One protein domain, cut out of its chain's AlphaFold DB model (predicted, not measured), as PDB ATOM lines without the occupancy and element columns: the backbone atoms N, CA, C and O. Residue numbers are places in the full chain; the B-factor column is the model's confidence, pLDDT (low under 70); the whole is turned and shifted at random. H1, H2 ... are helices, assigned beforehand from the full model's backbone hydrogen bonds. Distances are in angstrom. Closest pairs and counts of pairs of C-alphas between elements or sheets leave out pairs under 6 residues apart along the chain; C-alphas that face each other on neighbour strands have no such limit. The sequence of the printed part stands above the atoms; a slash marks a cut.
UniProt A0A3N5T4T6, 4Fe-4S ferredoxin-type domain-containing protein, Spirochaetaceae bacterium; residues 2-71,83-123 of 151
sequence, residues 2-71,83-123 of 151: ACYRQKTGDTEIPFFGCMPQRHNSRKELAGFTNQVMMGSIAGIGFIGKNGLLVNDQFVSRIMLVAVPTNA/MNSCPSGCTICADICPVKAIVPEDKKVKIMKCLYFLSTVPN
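Overview. This is residues 2 to 71 and 83 to 123 of the 151 residues of the protein "4Fe-4S ferredoxin-type domain-containing protein" of Spirochaetaceae bacterium (UniProt A0A3N5T4T6). Little regular structure is present: long loops join three short helices that stay separate, with H2 and H3 toward one end of the long axis, H1 between, and residues 2 to 13 and 67 to 71 at the other end. Residues 118 to 123, including the last part of H3, stick out. The printed part has 111 residues, 22 of them in the named helices H1, H2 and H3, with no named strand: all helix. It is loose, with a radius of gyration of the C-alphas of 16.5 A, and spans 50 by 32 by 32 A.

Arrangement. H3, residues 111 to 120, is apart from H2, residues 92 to 96, and from H1, residues 35 to 41; H1 and H2 are also apart. Every O i to N i+4 pair is within hydrogen-bond range in H1, H2 and H3. Short antiparallel pairings join residues 15 to 16 with 65 to 66, 46 to 47 with 53 to 54, and 102 to 103 with 108 to 109.

Along the chain. H3 measures 14.2 A, from C-alpha 111 at (14.469, 34.231, 2.830) to C-alpha 120 at (9.048, 33.724, 15.897). H1 measures 9.8 A and begins at C-alpha 35, (30.380, 34.006, 1.008); H2 measures 6.3 A.

Size, cuts and confidence. The C-alphas farthest apart, of Lys 7 and Gly 89, are 50.8 A apart. Residues 72 to 82 are not printed, and C-alphas 71 and 83 are 30.2 A apart across the cut. H2 to H3 is a long link. Residues 2 to 8, 17 to 22 and 122 to 123 have pLDDT under 70.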
ATOM      1  N   ALA A   2      43.224  37.208  11.826       43.75
ATOM      2  CA  ALA A   2      43.237  38.678  11.654       43.75
ATOM      3  C   ALA A   2      44.347  39.449  12.416       43.75
ATOM      4  O   ALA A   2      44.835  40.460  11.930       43.75
ATOM      5  N   CYS A   3      44.796  38.974  13.583       43.97
ATOM      6  CA  CYS A   3      45.881  39.625  14.340       43.97
ATOM      7  C   CYS A   3      47.291  39.163  13.906       43.97
ATOM      8  O   CYS A   3      48.285  39.814  14.206       43.97
ATOM      9  N   TYR A   4      47.409  38.043  13.182       46.09
ATOM     10  CA  TYR A   4      48.716  37.429  12.904       46.09
ATOM     11  C   TYR A   4      49.489  38.143  11.781       46.09
ATOM     12  O   TYR A   4      50.718  38.112  11.779       46.09
ATOM     13  N   ARG A   5      48.793  38.825  10.858       51.12
ATOM     14  CA  ARG A   5      49.396  39.434   9.656       51.12
ATOM     15  C   ARG A   5      49.565  40.950   9.661       51.12
ATOM     16  O   ARG A   5      50.247  41.467   8.789       51.12
ATOM     17  N   GLN A   6      49.130  41.658  10.705       51.22
ATOM     18  CA  GLN A   6      49.525  43.069  10.883       51.22
ATOM     19  C   GLN A   6      51.053  43.266  10.956       51.22
ATOM     20  O   GLN A   6      51.537  44.378  10.785       51.22
ATOM     21  N   LYS A   7      51.829  42.192  11.161       52.47
ATOM     22  CA  LYS A   7      53.295  42.213  11.125       52.47
ATOM     23  C   LYS A   7      53.906  42.305   9.716       52.47
ATOM     24  O   LYS A   7      55.073  42.668   9.632       52.47
ATOM     25  N   THR A   8      53.178  41.984   8.638       63.84
ATOM     26  CA  THR A   8      53.711  42.001   7.255       63.84
ATOM     27  C   THR A   8      53.368  43.268   6.469       63.84
ATOM     28  O   THR A   8      53.886  43.450   5.375       63.84
ATOM     29  N   GLY A   9      52.551  44.171   7.027       75.75
ATOM     30  CA  GLY A   9      52.128  45.417   6.368       75.75
ATOM     31  C   GLY A   9      50.889  45.282   5.473       75.75
ATOM     32  O   GLY A   9      50.396  46.283   4.956       75.75
ATOM     33  N   ASP A  10      50.346  44.072   5.335       76.00
ATOM     34  CA  ASP A  10      49.135  43.800   4.558       76.00
ATOM     35  C   ASP A  10      47.862  44.129   5.356       76.00
ATOM     36  O   ASP A  10      47.801  43.967   6.579       76.00
ATOM     37  N   THR A  11      46.819  44.588   4.660       76.38
ATOM     38  CA  THR A  11      45.523  44.933   5.259       76.38
ATOM     39  C   THR A  11      44.544  43.781   5.081       76.38
ATOM     40  O   THR A  11      44.150  43.451   3.964       76.38
ATOM     41  N   GLU A  12      44.098  43.210   6.197       81.31
ATOM     42  CA  GLU A  12      43.118  42.124   6.234       81.31
ATOM     43  C   GLU A  12      41.937  42.518   7.121       81.31
ATOM     44  O   GLU A  12      42.124  42.959   8.256       81.31
ATOM     45  N   ILE A  13      40.708  42.343   6.629       81.75
ATOM     46  CA  ILE A  13      39.494  42.680   7.386       81.75
ATOM     47  C   ILE A  13      38.584  41.452   7.420       81.75
ATOM     48  O   ILE A  13      38.075  41.057   6.374       81.75
ATOM     49  N   PRO A  14      38.346  40.818   8.581       79.62
ATOM     50  CA  PRO A  14      37.450  39.672   8.649       79.62
ATOM     51  C   PRO A  14      35.986  40.100   8.475       79.62
ATOM     52  O   PRO A  14      35.480  40.950   9.208       79.62
ATOM     53  N   PHE A  15      35.280  39.455   7.547       80.38
ATOM     54  CA  PHE A  15      33.838  39.579   7.345       80.38
ATOM     55  C   PHE A  15      33.127  38.304   7.802       80.38
ATOM     56  O   PHE A  15      33.267  37.231   7.205       80.38
ATOM     57  N   PHE A  16      32.312  38.426   8.845       74.69
ATOM     58  CA  PHE A  16      31.435  37.351   9.306       74.69
ATOM     59  C   PHE A  16      30.148  37.321   8.473       74.69
ATOM     60  O   PHE A  16      29.553  38.363   8.205       74.69
ATOM     61  N   GLY A  17      29.707  36.126   8.069       67.56
ATOM     62  CA  GLY A  17      28.610  35.945   7.108       67.56
ATOM     63  C   GLY A  17      27.206  36.316   7.586       67.56
ATOM     64  O   GLY A  17      26.258  36.212   6.814       67.56
ATOM     65  N   CYS A  18      27.038  36.734   8.839       59.69
ATOM     66  CA  CYS A  18      25.720  36.783   9.473       59.69
ATOM     67  C   CYS A  18      25.025  38.151   9.428       59.69
ATOM     68  O   CYS A  18      23.954  38.287  10.015       59.69
ATOM     69  N   MET A  19      25.593  39.168   8.774       57.22
ATOM     70  CA  MET A  19      25.020  40.515   8.807       57.22
ATOM     71  C   MET A  19      24.384  40.875   7.458       57.22
ATOM     72  O   MET A  19      25.111  41.072   6.482       57.22
ATOM     73  N   PRO A  20      23.041  40.973   7.358       61.81
ATOM     74  CA  PRO A  20      22.421  41.542   6.173       61.81
ATOM     75  C   PRO A  20      22.813  43.018   6.098       61.81
ATOM     76  O   PRO A  20      22.527  43.797   7.007       61.81
ATOM     77  N   GLN A  21      23.479  43.413   5.021       63.28
ATOM     78  CA  GLN A  21      23.889  44.793   4.803       63.28
ATOM     79  C   GLN A  21      23.151  45.329   3.590       63.28
ATOM     80  O   GLN A  21      23.687  45.434   2.490       63.28
ATOM     81  N   ARG A  22      21.923  45.763   3.898       67.06
ATOM     82  CA  ARG A  22      20.978  46.520   3.066       67.06
ATOM     83  C   ARG A  22      20.021  45.669   2.233       67.06
ATOM     84  O   ARG A  22      20.319  44.565   1.790       67.06
ATOM     85  N   HIS A  23      18.843  46.242   2.017       74.62
ATOM     86  CA  HIS A  23      17.956  45.833   0.940       74.62
ATOM     87  C   HIS A  23      18.428  46.501  -0.351       74.62
ATOM     88  O   HIS A  23      18.690  47.705  -0.363       74.62
ATOM     89  N   ASN A  24      18.547  45.733  -1.430       75.62
ATOM     90  CA  ASN A  24      18.809  46.303  -2.748       75.62
ATOM     91  C   ASN A  24      17.556  47.027  -3.294       75.62
ATOM     92  O   ASN A  24      16.482  47.003  -2.685       75.62
ATOM     93  N   SER A  25      17.661  47.641  -4.476       79.00
ATOM     94  CA  SER A  25      16.530  48.303  -5.155       79.00
ATOM     95  C   SER A  25      15.341  47.373  -5.441       79.00
ATOM     96  O   SER A  25      14.227  47.844  -5.653       79.00
ATOM     97  N   ARG A  26      15.554  46.052  -5.397       78.31
ATOM     98  CA  ARG A  26      14.541  45.000  -5.573       78.31
ATOM     99  C   ARG A  26      13.969  44.480  -4.247       78.31
ATOM    100  O   ARG A  26      13.193  43.531  -4.262       78.31
ATOM    101  N   LYS A  27      14.310  45.107  -3.112       75.00
ATOM    102  CA  LYS A  27      13.931  44.692  -1.745       75.00
ATOM    103  C   LYS A  27      14.455  43.306  -1.345       75.00
ATOM    104  O   LYS A  27      13.916  42.672  -0.443       75.00
ATOM    105  N   GLU A  28      15.513  42.836  -1.996       76.50
ATOM    106  CA  GLU A  28      16.204  41.602  -1.633       76.50
ATOM    107  C   GLU A  28      17.319  41.919  -0.636       76.50
ATOM    108  O   GLU A  28      17.936  42.986  -0.693       76.50
ATOM    109  N   LEU A  29      17.594  40.987   0.276       75.56
ATOM    110  CA  LEU A  29      18.718  41.099   1.201       75.56
ATOM    111  C   LEU A  29      20.030  40.970   0.427       75.56
ATOM    112  O   LEU A  29      20.284  39.945  -0.204       75.56
ATOM    113  N   ALA A  30      20.864  42.002   0.505       75.44
ATOM    114  CA  ALA A  30      22.212  42.008  -0.031       75.44
ATOM    115  C   ALA A  30      23.227  42.115   1.117       75.44
ATOM    116  O   ALA A  30      22.936  42.642   2.190       75.44
ATOM    117  N   GLY A  31      24.420  41.572   0.903       76.19
ATOM    118  CA  GLY A  31      25.576  41.755   1.779       76.19
ATOM    119  C   GLY A  31      26.749  42.298   0.972       76.19
ATOM    120  O   GLY A  31      26.717  42.253  -0.258       76.19
ATOM    121  N   PHE A  32      27.796  42.787   1.644       78.38
ATOM    122  CA  PHE A  32      28.998  43.264   0.944       78.38
ATOM    123  C   PHE A  32      29.672  42.169   0.117       78.38
ATOM    124  O   PHE A  32      30.211  42.445  -0.949       78.38
ATOM    125  N   THR A  33      29.637  40.926   0.597       80.38
ATOM    126  CA  THR A  33      30.218  39.781  -0.103       80.38
ATOM    127  C   THR A  33      29.294  38.571  -0.019       80.38
ATOM    128  O   THR A  33      28.671  38.310   1.012       80.38
ATOM    129  N   ASN A  34      29.199  37.810  -1.110       86.19
ATOM    130  CA  ASN A  34      28.468  36.546  -1.127       86.19
ATOM    131  C   ASN A  34      29.421  35.395  -0.779       86.19
ATOM    132  O   ASN A  34      30.114  34.857  -1.643       86.19
ATOM    133  N   GLN A  35      29.453  35.021   0.498       88.19
ATOM    134  CA  GLN A  35      30.380  34.006   1.008       88.19
ATOM    135  C   GLN A  35      30.105  32.605   0.470       88.19
ATOM    136  O   GLN A  35      31.043  31.851   0.231       88.19
ATOM    137  N   VAL A  36      28.836  32.270   0.228       88.94
ATOM    138  CA  VAL A  36      28.454  30.983  -0.364       88.94
ATOM    139  C   VAL A  36      29.009  30.874  -1.784       88.94
ATOM    140  O   VAL A  36      29.601  29.857  -2.136       88.94
ATOM    141  N   MET A  37      28.897  31.943  -2.578       88.06
ATOM    142  CA  MET A  37      29.473  31.980  -3.923       88.06
ATOM    143  C   MET A  37      31.002  31.892  -3.888       88.06
ATOM    144  O   MET A  37      31.583  31.082  -4.603       88.06
ATOM    145  N   MET A  38      31.657  32.667  -3.017       87.69
ATOM    146  CA  MET A  38      33.116  32.617  -2.862       87.69
ATOM    147  C   MET A  38      33.601  31.224  -2.448       87.69
ATOM    148  O   MET A  38      34.554  30.719  -3.030       87.69
ATOM    149  N   GLY A  39      32.919  30.570  -1.503       88.38
ATOM    150  CA  GLY A  39      33.245  29.205  -1.091       88.38
ATOM    151  C   GLY A  39      33.061  28.182  -2.213       88.38
ATOM    152  O   GLY A  39      33.841  27.238  -2.311       88.38
ATOM    153  N   SER A  40      32.080  28.394  -3.097       88.44
ATOM    154  CA  SER A  40      31.904  27.549  -4.279       88.44
ATOM    155  C   SER A  40      33.028  27.733  -5.299       88.44
ATOM    156  O   SER A  40      33.526  26.742  -5.825       88.44
ATOM    157  N   ILE A  41      33.454  28.975  -5.553       86.12
ATOM    158  CA  ILE A  41      34.575  29.282  -6.459       86.12
ATOM    159  C   ILE A  41      35.896  28.752  -5.890       86.12
ATOM    160  O   ILE A  41      36.705  28.199  -6.625       86.12
ATOM    161  N   ALA A  42      36.093  28.869  -4.575       85.06
ATOM    162  CA  ALA A  42      37.270  28.360  -3.874       85.06
ATOM    163  C   ALA A  42      37.329  26.820  -3.803       85.06
ATOM    164  O   ALA A  42      38.260  26.273  -3.221       85.06
ATOM    165  N   GLY A  43      36.335  26.108  -4.347       85.69
ATOM    166  CA  GLY A  43      36.303  24.644  -4.366       85.69
ATOM    167  C   GLY A  43      35.923  23.991  -3.034       85.69
ATOM    168  O   GLY A  43      35.934  22.767  -2.946       85.69
ATOM    169  N   ILE A  44      35.526  24.771  -2.018       87.50
ATOM    170  CA  ILE A  44      35.135  24.265  -0.687       87.50
ATOM    171  C   ILE A  44      33.876  23.388  -0.775       87.50
ATOM    172  O   ILE A  44      33.706  22.461   0.015       87.50
ATOM    173  N   GLY A  45      32.983  23.684  -1.722       89.56
ATOM    174  CA  GLY A  45      31.728  22.964  -1.920       89.56
ATOM    175  C   GLY A  45      30.945  23.471  -3.128       89.56
ATOM    176  O   GLY A  45      31.451  24.247  -3.932       89.56
ATOM    177  N   PHE A  46      29.685  23.062  -3.236       90.06
ATOM    178  CA  PHE A  46      28.739  23.556  -4.241       90.06
ATOM    179  C   PHE A  46      27.496  24.146  -3.572       90.06
ATOM    180  O   PHE A  46      27.206  23.879  -2.406       90.06
ATOM    181  N   ILE A  47      26.732  24.946  -4.315       91.19
ATOM    182  CA  ILE A  47      25.495  25.552  -3.811       91.19
ATOM    183  C   ILE A  47      24.347  24.538  -3.912       91.19
ATOM    184  O   ILE A  47      23.937  24.142  -5.008       91.19
ATOM    185  N   GLY A  48      23.825  24.111  -2.761       91.25
ATOM    186  CA  GLY A  48      22.707  23.177  -2.665       91.25
ATOM    187  C   GLY A  48      21.350  23.815  -2.978       91.25
ATOM    188  O   GLY A  48      21.194  25.035  -3.009       91.25
ATOM    189  N   LYS A  49      20.316  22.980  -3.150       91.12
ATOM    190  CA  LYS A  49      18.924  23.440  -3.355       91.12
ATOM    191  C   LYS A  49      18.379  24.276  -2.190       91.12
ATOM    192  O   LYS A  49      17.498  25.101  -2.386       91.12
ATOM    193  N   ASN A  50      18.920  24.081  -0.989       90.81
ATOM    194  CA  ASN A  50      18.619  24.865   0.209       90.81
ATOM    195  C   ASN A  50      19.326  26.234   0.255       90.81
ATOM    196  O   ASN A  50      19.205  26.927   1.260       90.81
ATOM    197  N   GLY A  51      20.079  26.611  -0.784       89.50
ATOM    198  CA  GLY A  51      20.798  27.885  -0.861       89.50
ATOM    199  C   GLY A  51      22.059  27.969   0.007       89.50
ATOM    200  O   GLY A  51      22.655  29.039   0.094       89.50
ATOM    201  N   LEU A  52      22.473  26.870   0.646       91.12
ATOM    202  CA  LEU A  52      23.691  26.798   1.456       91.12
ATOM    203  C   LEU A  52      24.830  26.137   0.677       91.12
ATOM    204  O   LEU A  52      24.596  25.390  -0.276       91.12
ATOM    205  N   LEU A  53      26.064  26.383   1.118       90.94
ATOM    206  CA  LEU A  53      27.229  25.658   0.624       90.94
ATOM    207  C   LEU A  53      27.226  24.233   1.194       90.94
ATOM    208  O   LEU A  53      27.050  24.048   2.398       90.94
ATOM    209  N   VAL A  54      27.413  23.240   0.330       90.31
ATOM    210  CA  VAL A  54      27.429  21.817   0.673       90.31
ATOM    211  C   VAL A  54      28.745  21.207   0.217       90.31
ATOM    212  O   VAL A  54      29.152  21.405  -0.927       90.31
ATOM    213  N   ASN A  55      29.384  20.430   1.087       88.12
ATOM    214  CA  ASN A  55      30.541  19.611   0.734       88.12
ATOM    215  C   ASN A  55      30.311  18.126   1.059       88.12
ATOM    216  O   ASN A  55      29.272  17.735   1.593       88.12
ATOM    217  N   ASP A  56      31.275  17.288   0.701       84.62
ATOM    218  CA  ASP A  56      31.246  15.842   0.925       84.62
ATOM    219  C   ASP A  56      31.482  15.453   2.398       84.62
ATOM    220  O   ASP A  56      30.874  14.505   2.892       84.62
ATOM    221  N   GLN A  57      32.329  16.194   3.116       85.12
ATOM    222  CA  GLN A  57      32.740  15.865   4.486       85.12
ATOM    223  C   GLN A  57      31.770  16.349   5.575       85.12
ATOM    224  O   GLN A  57      31.460  15.616   6.518       85.12
ATOM    225  N   PHE A  58      31.304  17.592   5.467       85.50
ATOM    226  CA  PHE A  58      30.522  18.318   6.477       85.50
ATOM    227  C   PHE A  58      29.099  18.668   6.004       85.50
ATOM    228  O   PHE A  58      28.290  19.183   6.783       85.50
ATOM    229  N   VAL A  59      28.754  18.344   4.752       87.12
ATOM    230  CA  VAL A  59      27.460  18.652   4.132       87.12
ATOM    231  C   VAL A  59      27.193  20.159   4.244       87.12
ATOM    232  O   VAL A  59      28.071  20.955   3.930       87.12
ATOM    233  N   SER A  60      26.011  20.585   4.691       88.25
ATOM    234  CA  SER A  60      25.652  21.996   4.857       88.25
ATOM    235  C   SER A  60      25.955  22.541   6.258       88.25
ATOM    236  O   SER A  60      25.437  23.592   6.626       88.25
ATOM    237  N   ARG A  61      26.718  21.813   7.087       89.50
ATOM    238  CA  ARG A  61      27.059  22.216   8.464       89.50
ATOM    239  C   ARG A  61      28.376  22.989   8.490       89.50
ATOM    240  O   ARG A  61      29.306  22.620   9.200       89.50
ATOM    241  N   ILE A  62      28.454  24.045   7.687       87.25
ATOM    242  CA  ILE A  62      29.656  24.863   7.516       87.25
ATOM    243  C   ILE A  62      29.293  26.309   7.830       87.25
ATOM    244  O   ILE A  62      28.315  26.835   7.303       87.25
ATOM    245  N   MET A  63      30.096  26.950   8.673       87.12
ATOM    246  CA  MET A  63      30.054  28.395   8.870       87.12
ATOM    247  C   MET A  63      31.161  29.024   8.039       87.12
ATOM    248  O   MET A  63      32.314  28.600   8.114       87.12
ATOM    249  N   LEU A  64      30.799  30.017   7.237       86.75
ATOM    250  CA  LEU A  64      31.732  30.709   6.360       86.75
ATOM    251  C   LEU A  64      32.170  32.029   6.994       86.75
ATOM    252  O   LEU A  64      31.399  32.717   7.667       86.75
ATOM    253  N   VAL A  65      33.436  32.358   6.770       86.12
ATOM    254  CA  VAL A  65      34.045  33.648   7.086       86.12
ATOM    255  C   VAL A  65      34.905  34.012   5.888       86.12
ATOM    256  O   VAL A  65      35.622  33.161   5.361       86.12
ATOM    257  N   ALA A  66      34.824  35.262   5.447       83.81
ATOM    258  CA  ALA A  66      35.652  35.774   4.367       83.81
ATOM    259  C   ALA A  66      36.662  36.775   4.924       83.81
ATOM    260  O   ALA A  66      36.326  37.573   5.796       83.81
ATOM    261  N   VAL A  67      37.891  36.743   4.415       85.38
ATOM    262  CA  VAL A  67      38.944  37.699   4.773       85.38
ATOM    263  C   VAL A  67      39.521  38.265   3.472       85.38
ATOM    264  O   VAL A  67      40.432  37.664   2.909       85.38
ATOM    265  N   PRO A  68      38.970  39.365   2.932       83.00
ATOM    266  CA  PRO A  68      39.642  40.131   1.898       83.00
ATOM    267  C   PRO A  68      40.999  40.608   2.413       83.00
ATOM    268  O   PRO A  68      41.123  41.084   3.546       83.00
ATOM    269  N   THR A  69      41.994  40.457   1.553       84.75
ATOM    270  CA  THR A  69      43.386  40.823   1.788       84.75
ATOM    271  C   THR A  69      43.965  41.390   0.499       84.75
ATOM    272  O   THR A  69      43.524  41.024  -0.591       84.75
ATOM    273  N   ASN A  70      44.919  42.307   0.628       85.88
ATOM    274  CA  ASN A  70      45.749  42.795  -0.474       85.88
ATOM    275  C   ASN A  70      47.039  41.976  -0.647       85.88
ATOM    276  O   ASN A  70      47.800  42.251  -1.571       85.88
ATOM    277  N   ALA A  71      47.287  41.005   0.237       83.50
ATOM    278  CA  ALA A  71      48.438  40.126   0.138       83.50
ATOM    279  C   ALA A  71      48.372  39.300  -1.153       83.50
ATOM    280  O   ALA A  71      47.310  38.784  -1.518       83.50
ATOM    281  N   MET A  83      31.668  16.398  -5.120       72.75
ATOM    282  CA  MET A  83      30.246  16.599  -5.358       72.75
ATOM    283  C   MET A  83      30.019  18.019  -5.877       72.75
ATOM    284  O   MET A  83      30.372  18.988  -5.211       72.75
ATOM    285  N   ASN A  84      29.417  18.142  -7.056       80.38
ATOM    286  CA  ASN A  84      29.176  19.416  -7.743       80.38
ATOM    287  C   ASN A  84      27.684  19.795  -7.817       80.38
ATOM    288  O   ASN A  84      27.346  20.928  -8.163       80.38
ATOM    289  N   SER A  85      26.779  18.877  -7.474       85.62
ATOM    290  CA  SER A  85      25.339  19.128  -7.425       85.62
ATOM    291  C   SER A  85      24.622  18.199  -6.450       85.62
ATOM    292  O   SER A  85      25.117  17.131  -6.091       85.62
ATOM    293  N   CYS A  86      23.399  18.572  -6.062       87.31
ATOM    294  CA  CYS A  86      22.499  17.640  -5.388       87.31
ATOM    295  C   CYS A  86      22.174  16.450  -6.317       87.31
ATOM    296  O   CYS A  86      22.089  16.654  -7.531       87.31
ATOM    297  N   PRO A  87      21.921  15.246  -5.772       87.75
ATOM    298  CA  PRO A  87      21.428  14.116  -6.554       87.75
ATOM    299  C   PRO A  87      20.138  14.450  -7.313       87.75
ATOM    300  O   PRO A  87      19.333  15.277  -6.860       87.75
ATOM    301  N   SER A  88      19.928  13.778  -8.450       87.62
ATOM    302  CA  SER A  88      18.692  13.910  -9.229       87.62
ATOM    303  C   SER A  88      17.474  13.603  -8.352       87.62
ATOM    304  O   SER A  88      17.496  12.668  -7.556       87.62
ATOM    305  N   GLY A  89      16.434  14.434  -8.440       87.56
ATOM    306  CA  GLY A  89      15.211  14.281  -7.642       87.56
ATOM    307  C   GLY A  89      15.331  14.599  -6.142       87.56
ATOM    308  O   GLY A  89      14.340  14.490  -5.435       87.56
ATOM    309  N   CYS A  90      16.487  15.029  -5.624       90.06
ATOM    310  CA  CYS A  90      16.628  15.304  -4.187       90.06
ATOM    311  C   CYS A  90      15.745  16.483  -3.725       90.06
ATOM    312  O   CYS A  90      15.917  17.605  -4.212       90.06
ATOM    313  N   THR A  91      14.848  16.241  -2.764       91.12
ATOM    314  CA  THR A  91      13.954  17.240  -2.135       91.12
ATOM    315  C   THR A  91      14.046  17.274  -0.609       91.12
ATOM    316  O   THR A  91      13.388  18.096   0.018       91.12
ATOM    317  N   ILE A  92      14.935  16.472  -0.010       91.06
ATOM    318  CA  ILE A  92      15.041  16.250   1.446       91.06
ATOM    319  C   ILE A  92      15.001  17.560   2.250       91.06
ATOM    320  O   ILE A  92      14.290  17.676   3.247       91.06
ATOM    321  N   CYS A  93      15.753  18.578   1.819       91.25
ATOM    322  CA  CYS A  93      15.790  19.867   2.505       91.25
ATOM    323  C   CYS A  93      14.474  20.653   2.408       91.25
ATOM    324  O   CYS A  93      14.121  21.359   3.350       91.25
ATOM    325  N   ALA A  94      13.765  20.555   1.281       91.31
ATOM    326  CA  ALA A  94      12.474  21.202   1.083       91.31
ATOM    327  C   ALA A  94      11.379  20.513   1.911       91.31
ATOM    328  O   ALA A  94      10.572  21.208   2.526       91.31
ATOM    329  N   ASP A  95      11.424  19.181   2.002       91.62
ATOM    330  CA  ASP A  95      10.441  18.365   2.726       91.62
ATOM    331  C   ASP A  95      10.503  18.590   4.245       91.62
ATOM    332  O   ASP A  95       9.473  18.699   4.907       91.62
ATOM    333  N   ILE A  96      11.712  18.731   4.797       93.56
ATOM    334  CA  ILE A  96      11.931  18.967   6.237       93.56
ATOM    335  C   ILE A  96      11.661  20.433   6.629       93.56
ATOM    336  O   ILE A  96      11.479  20.743   7.807       93.56
ATOM    337  N   CYS A  97      11.639  21.367   5.672       91.50
ATOM    338  CA  CYS A  97      11.495  22.790   5.968       91.50
ATOM    339  C   CYS A  97      10.099  23.096   6.557       91.50
ATOM    340  O   CYS A  97       9.110  23.036   5.823       91.50
ATOM    341  N   PRO A  98       9.991  23.539   7.827       91.81
ATOM    342  CA  PRO A  98       8.701  23.704   8.508       91.81
ATOM    343  C   PRO A  98       7.806  24.754   7.841       91.81
ATOM    344  O   PRO A  98       6.583  24.664   7.877       91.81
ATOM    345  N   VAL A  99       8.418  25.742   7.185       93.75
ATOM    346  CA  VAL A  99       7.712  26.809   6.472       93.75
ATOM    347  C   VAL A  99       7.732  26.655   4.958       93.75
ATOM    348  O   VAL A  99       7.244  27.548   4.268       93.75
ATOM    349  N   LYS A 100       8.273  25.560   4.408       92.94
ATOM    350  CA  LYS A 100       8.381  25.349   2.951       92.94
ATOM    351  C   LYS A 100       8.951  26.583   2.230       92.94
ATOM    352  O   LYS A 100       8.344  27.132   1.310       92.94
ATOM    353  N   ALA A 101      10.071  27.104   2.736       92.88
ATOM    354  CA  ALA A 101      10.721  28.296   2.183       92.88
ATOM    355  C   ALA A 101      11.622  27.982   0.978       92.88
ATOM    356  O   ALA A 101      11.985  28.898   0.243       92.88
ATOM    357  N   ILE A 102      11.994  26.718   0.784       93.69
ATOM    358  CA  ILE A 102      12.911  26.271  -0.267       93.69
ATOM    359  C   ILE A 102      12.107  25.907  -1.518       93.69
ATOM    360  O   ILE A 102      11.155  25.137  -1.425       93.69
ATOM    361  N   VAL A 103      12.508  26.454  -2.667       91.50
ATOM    362  CA  VAL A 103      11.995  26.129  -4.005       91.50
ATOM    363  C   VAL A 103      13.084  25.320  -4.728       91.50
ATOM    364  O   VAL A 103      14.033  25.912  -5.256       91.50
ATOM    365  N   PRO A 104      13.037  23.975  -4.658       86.56
ATOM    366  CA  PRO A 104      14.144  23.113  -5.070       86.56
ATOM    367  C   PRO A 104      14.404  23.092  -6.582       86.56
ATOM    368  O   PRO A 104      15.538  22.816  -6.978       86.56
ATOM    369  N   GLU A 105      13.400  23.378  -7.410       85.12
ATOM    370  CA  GLU A 105      13.496  23.445  -8.875       85.12
ATOM    371  C   GLU A 105      14.288  24.682  -9.315       85.12
ATOM    372  O   GLU A 105      15.213  24.582 -10.117       85.12
ATOM    373  N   ASP A 106      13.994  25.828  -8.696       82.94
ATOM    374  CA  ASP A 106      14.622  27.117  -9.006       82.94
ATOM    375  C   ASP A 106      15.921  27.371  -8.224       82.94
ATOM    376  O   ASP A 106      16.558  28.409  -8.405       82.94
ATOM    377  N   LYS A 107      16.294  26.467  -7.302       83.69
ATOM    378  CA  LYS A 107      17.379  26.656  -6.314       83.69
ATOM    379  C   LYS A 107      17.258  27.988  -5.551       83.69
ATOM    380  O   LYS A 107      18.259  28.638  -5.245       83.69
ATOM    381  N   LYS A 108      16.027  28.408  -5.244       87.12
ATOM    382  CA  LYS A 108      15.725  29.676  -4.560       87.12
ATOM    383  C   LYS A 108      15.172  29.432  -3.165       87.12
ATOM    384  O   LYS A 108      14.424  28.487  -2.928       87.12
ATOM    385  N   VAL A 109      15.482  30.340  -2.244       90.31
ATOM    386  CA  VAL A 109      14.938  30.328  -0.883       90.31
ATOM    387  C   VAL A 109      14.187  31.624  -0.627       90.31
ATOM    388  O   VAL A 109      14.728  32.717  -0.786       90.31
ATOM    389  N   LYS A 110      12.933  31.512  -0.186       90.56
ATOM    390  CA  LYS A 110      12.118  32.639   0.280       90.56
ATOM    391  C   LYS A 110      12.624  33.089   1.648       90.56
ATOM    392  O   LYS A 110      12.065  32.729   2.686       90.56
ATOM    393  N   ILE A 111      13.705  33.866   1.635       86.88
ATOM    394  CA  ILE A 111      14.469  34.231   2.830       86.88
ATOM    395  C   ILE A 111      13.615  34.930   3.890       86.88
ATOM    396  O   ILE A 111      13.716  34.583   5.058       86.88
ATOM    397  N   MET A 112      12.687  35.809   3.498       85.94
ATOM    398  CA  MET A 112      11.802  36.499   4.448       85.94
ATOM    399  C   MET A 112      10.898  35.534   5.221       85.94
ATOM    400  O   MET A 112      10.697  35.710   6.416       85.94
ATOM    401  N   LYS A 113      10.403  34.473   4.569       89.75
ATOM    402  CA  LYS A 113       9.592  33.439   5.228       89.75
ATOM    403  C   LYS A 113      10.430  32.627   6.219       89.75
ATOM    404  O   LYS A 113       9.957  32.299   7.302       89.75
ATOM    405  N   CYS A 114      11.675  32.329   5.843       88.44
ATOM    406  CA  CYS A 114      12.639  31.639   6.698       88.44
ATOM    407  C   CYS A 114      13.009  32.486   7.928       88.44
ATOM    408  O   CYS A 114      12.874  32.021   9.054       88.44
ATOM    409  N   LEU A 115      13.399  33.748   7.722       87.06
ATOM    410  CA  LEU A 115      13.769  34.676   8.792       87.06
ATOM    411  C   LEU A 115      12.604  34.959   9.738       87.06
ATOM    412  O   LEU A 115      12.795  34.946  10.949       87.06
ATOM    413  N   TYR A 116      11.393  35.145   9.205       89.69
ATOM    414  CA  TYR A 116      10.199  35.326  10.025       89.69
ATOM    415  C   TYR A 116       9.967  34.124  10.952       89.69
ATOM    416  O   TYR A 116       9.761  34.292  12.152       89.69
ATOM    417  N   PHE A 117      10.085  32.901  10.428       90.31
ATOM    418  CA  PHE A 117       9.990  31.694  11.248       90.31
ATOM    419  C   PHE A 117      11.075  31.642  12.328       90.31
ATOM    420  O   PHE A 117      10.765  31.432  13.494       90.31
ATOM    421  N   LEU A 118      12.333  31.909  11.964       85.81
ATOM    422  CA  LEU A 118      13.451  31.945  12.912       85.81
ATOM    423  C   LEU A 118      13.280  33.007  14.008       85.81
ATOM    424  O   LEU A 118      13.687  32.780  15.140       85.81
ATOM    425  N   SER A 119      12.661  34.147  13.691       85.38
ATOM    426  CA  SER A 119      12.385  35.213  14.663       85.38
ATOM    427  C   SER A 119      11.195  34.922  15.583       85.38
ATOM    428  O   SER A 119      11.094  35.507  16.656       85.38
ATOM    429  N   THR A 120      10.284  34.039  15.162       84.25
ATOM    430  CA  THR A 120       9.048  33.724  15.897       84.25
ATOM    431  C   THR A 120       9.162  32.458  16.733       84.25
ATOM    432  O   THR A 120       8.352  32.264  17.637       84.25
ATOM    433  N   VAL A 121      10.157  31.604  16.479       77.00
ATOM    434  CA  VAL A 121      10.454  30.478  17.366       77.00
ATOM    435  C   VAL A 121      11.121  31.008  18.645       77.00
ATOM    436  O   VAL A 121      12.260  31.473  18.588       77.00
ATOM    437  N   PRO A 122      10.462  30.963  19.825       57.19
ATOM    438  CA  PRO A 122      11.170  31.193  21.077       57.19
ATOM    439  C   PRO A 122      12.262  30.130  21.189       57.19
ATOM    440  O   PRO A 122      12.072  29.014  20.703       57.19
ATOM    441  N   ASN A 123      13.386  30.492  21.810       51.72
ATOM    442  CA  ASN A 123      14.562  29.657  22.061       51.72
ATOM    443  C   ASN A 123      14.167  28.397  22.868       51.72
ATOM    444  O   ASN A 123      14.414  28.289  24.065       51.72
TER     445      ASN A 123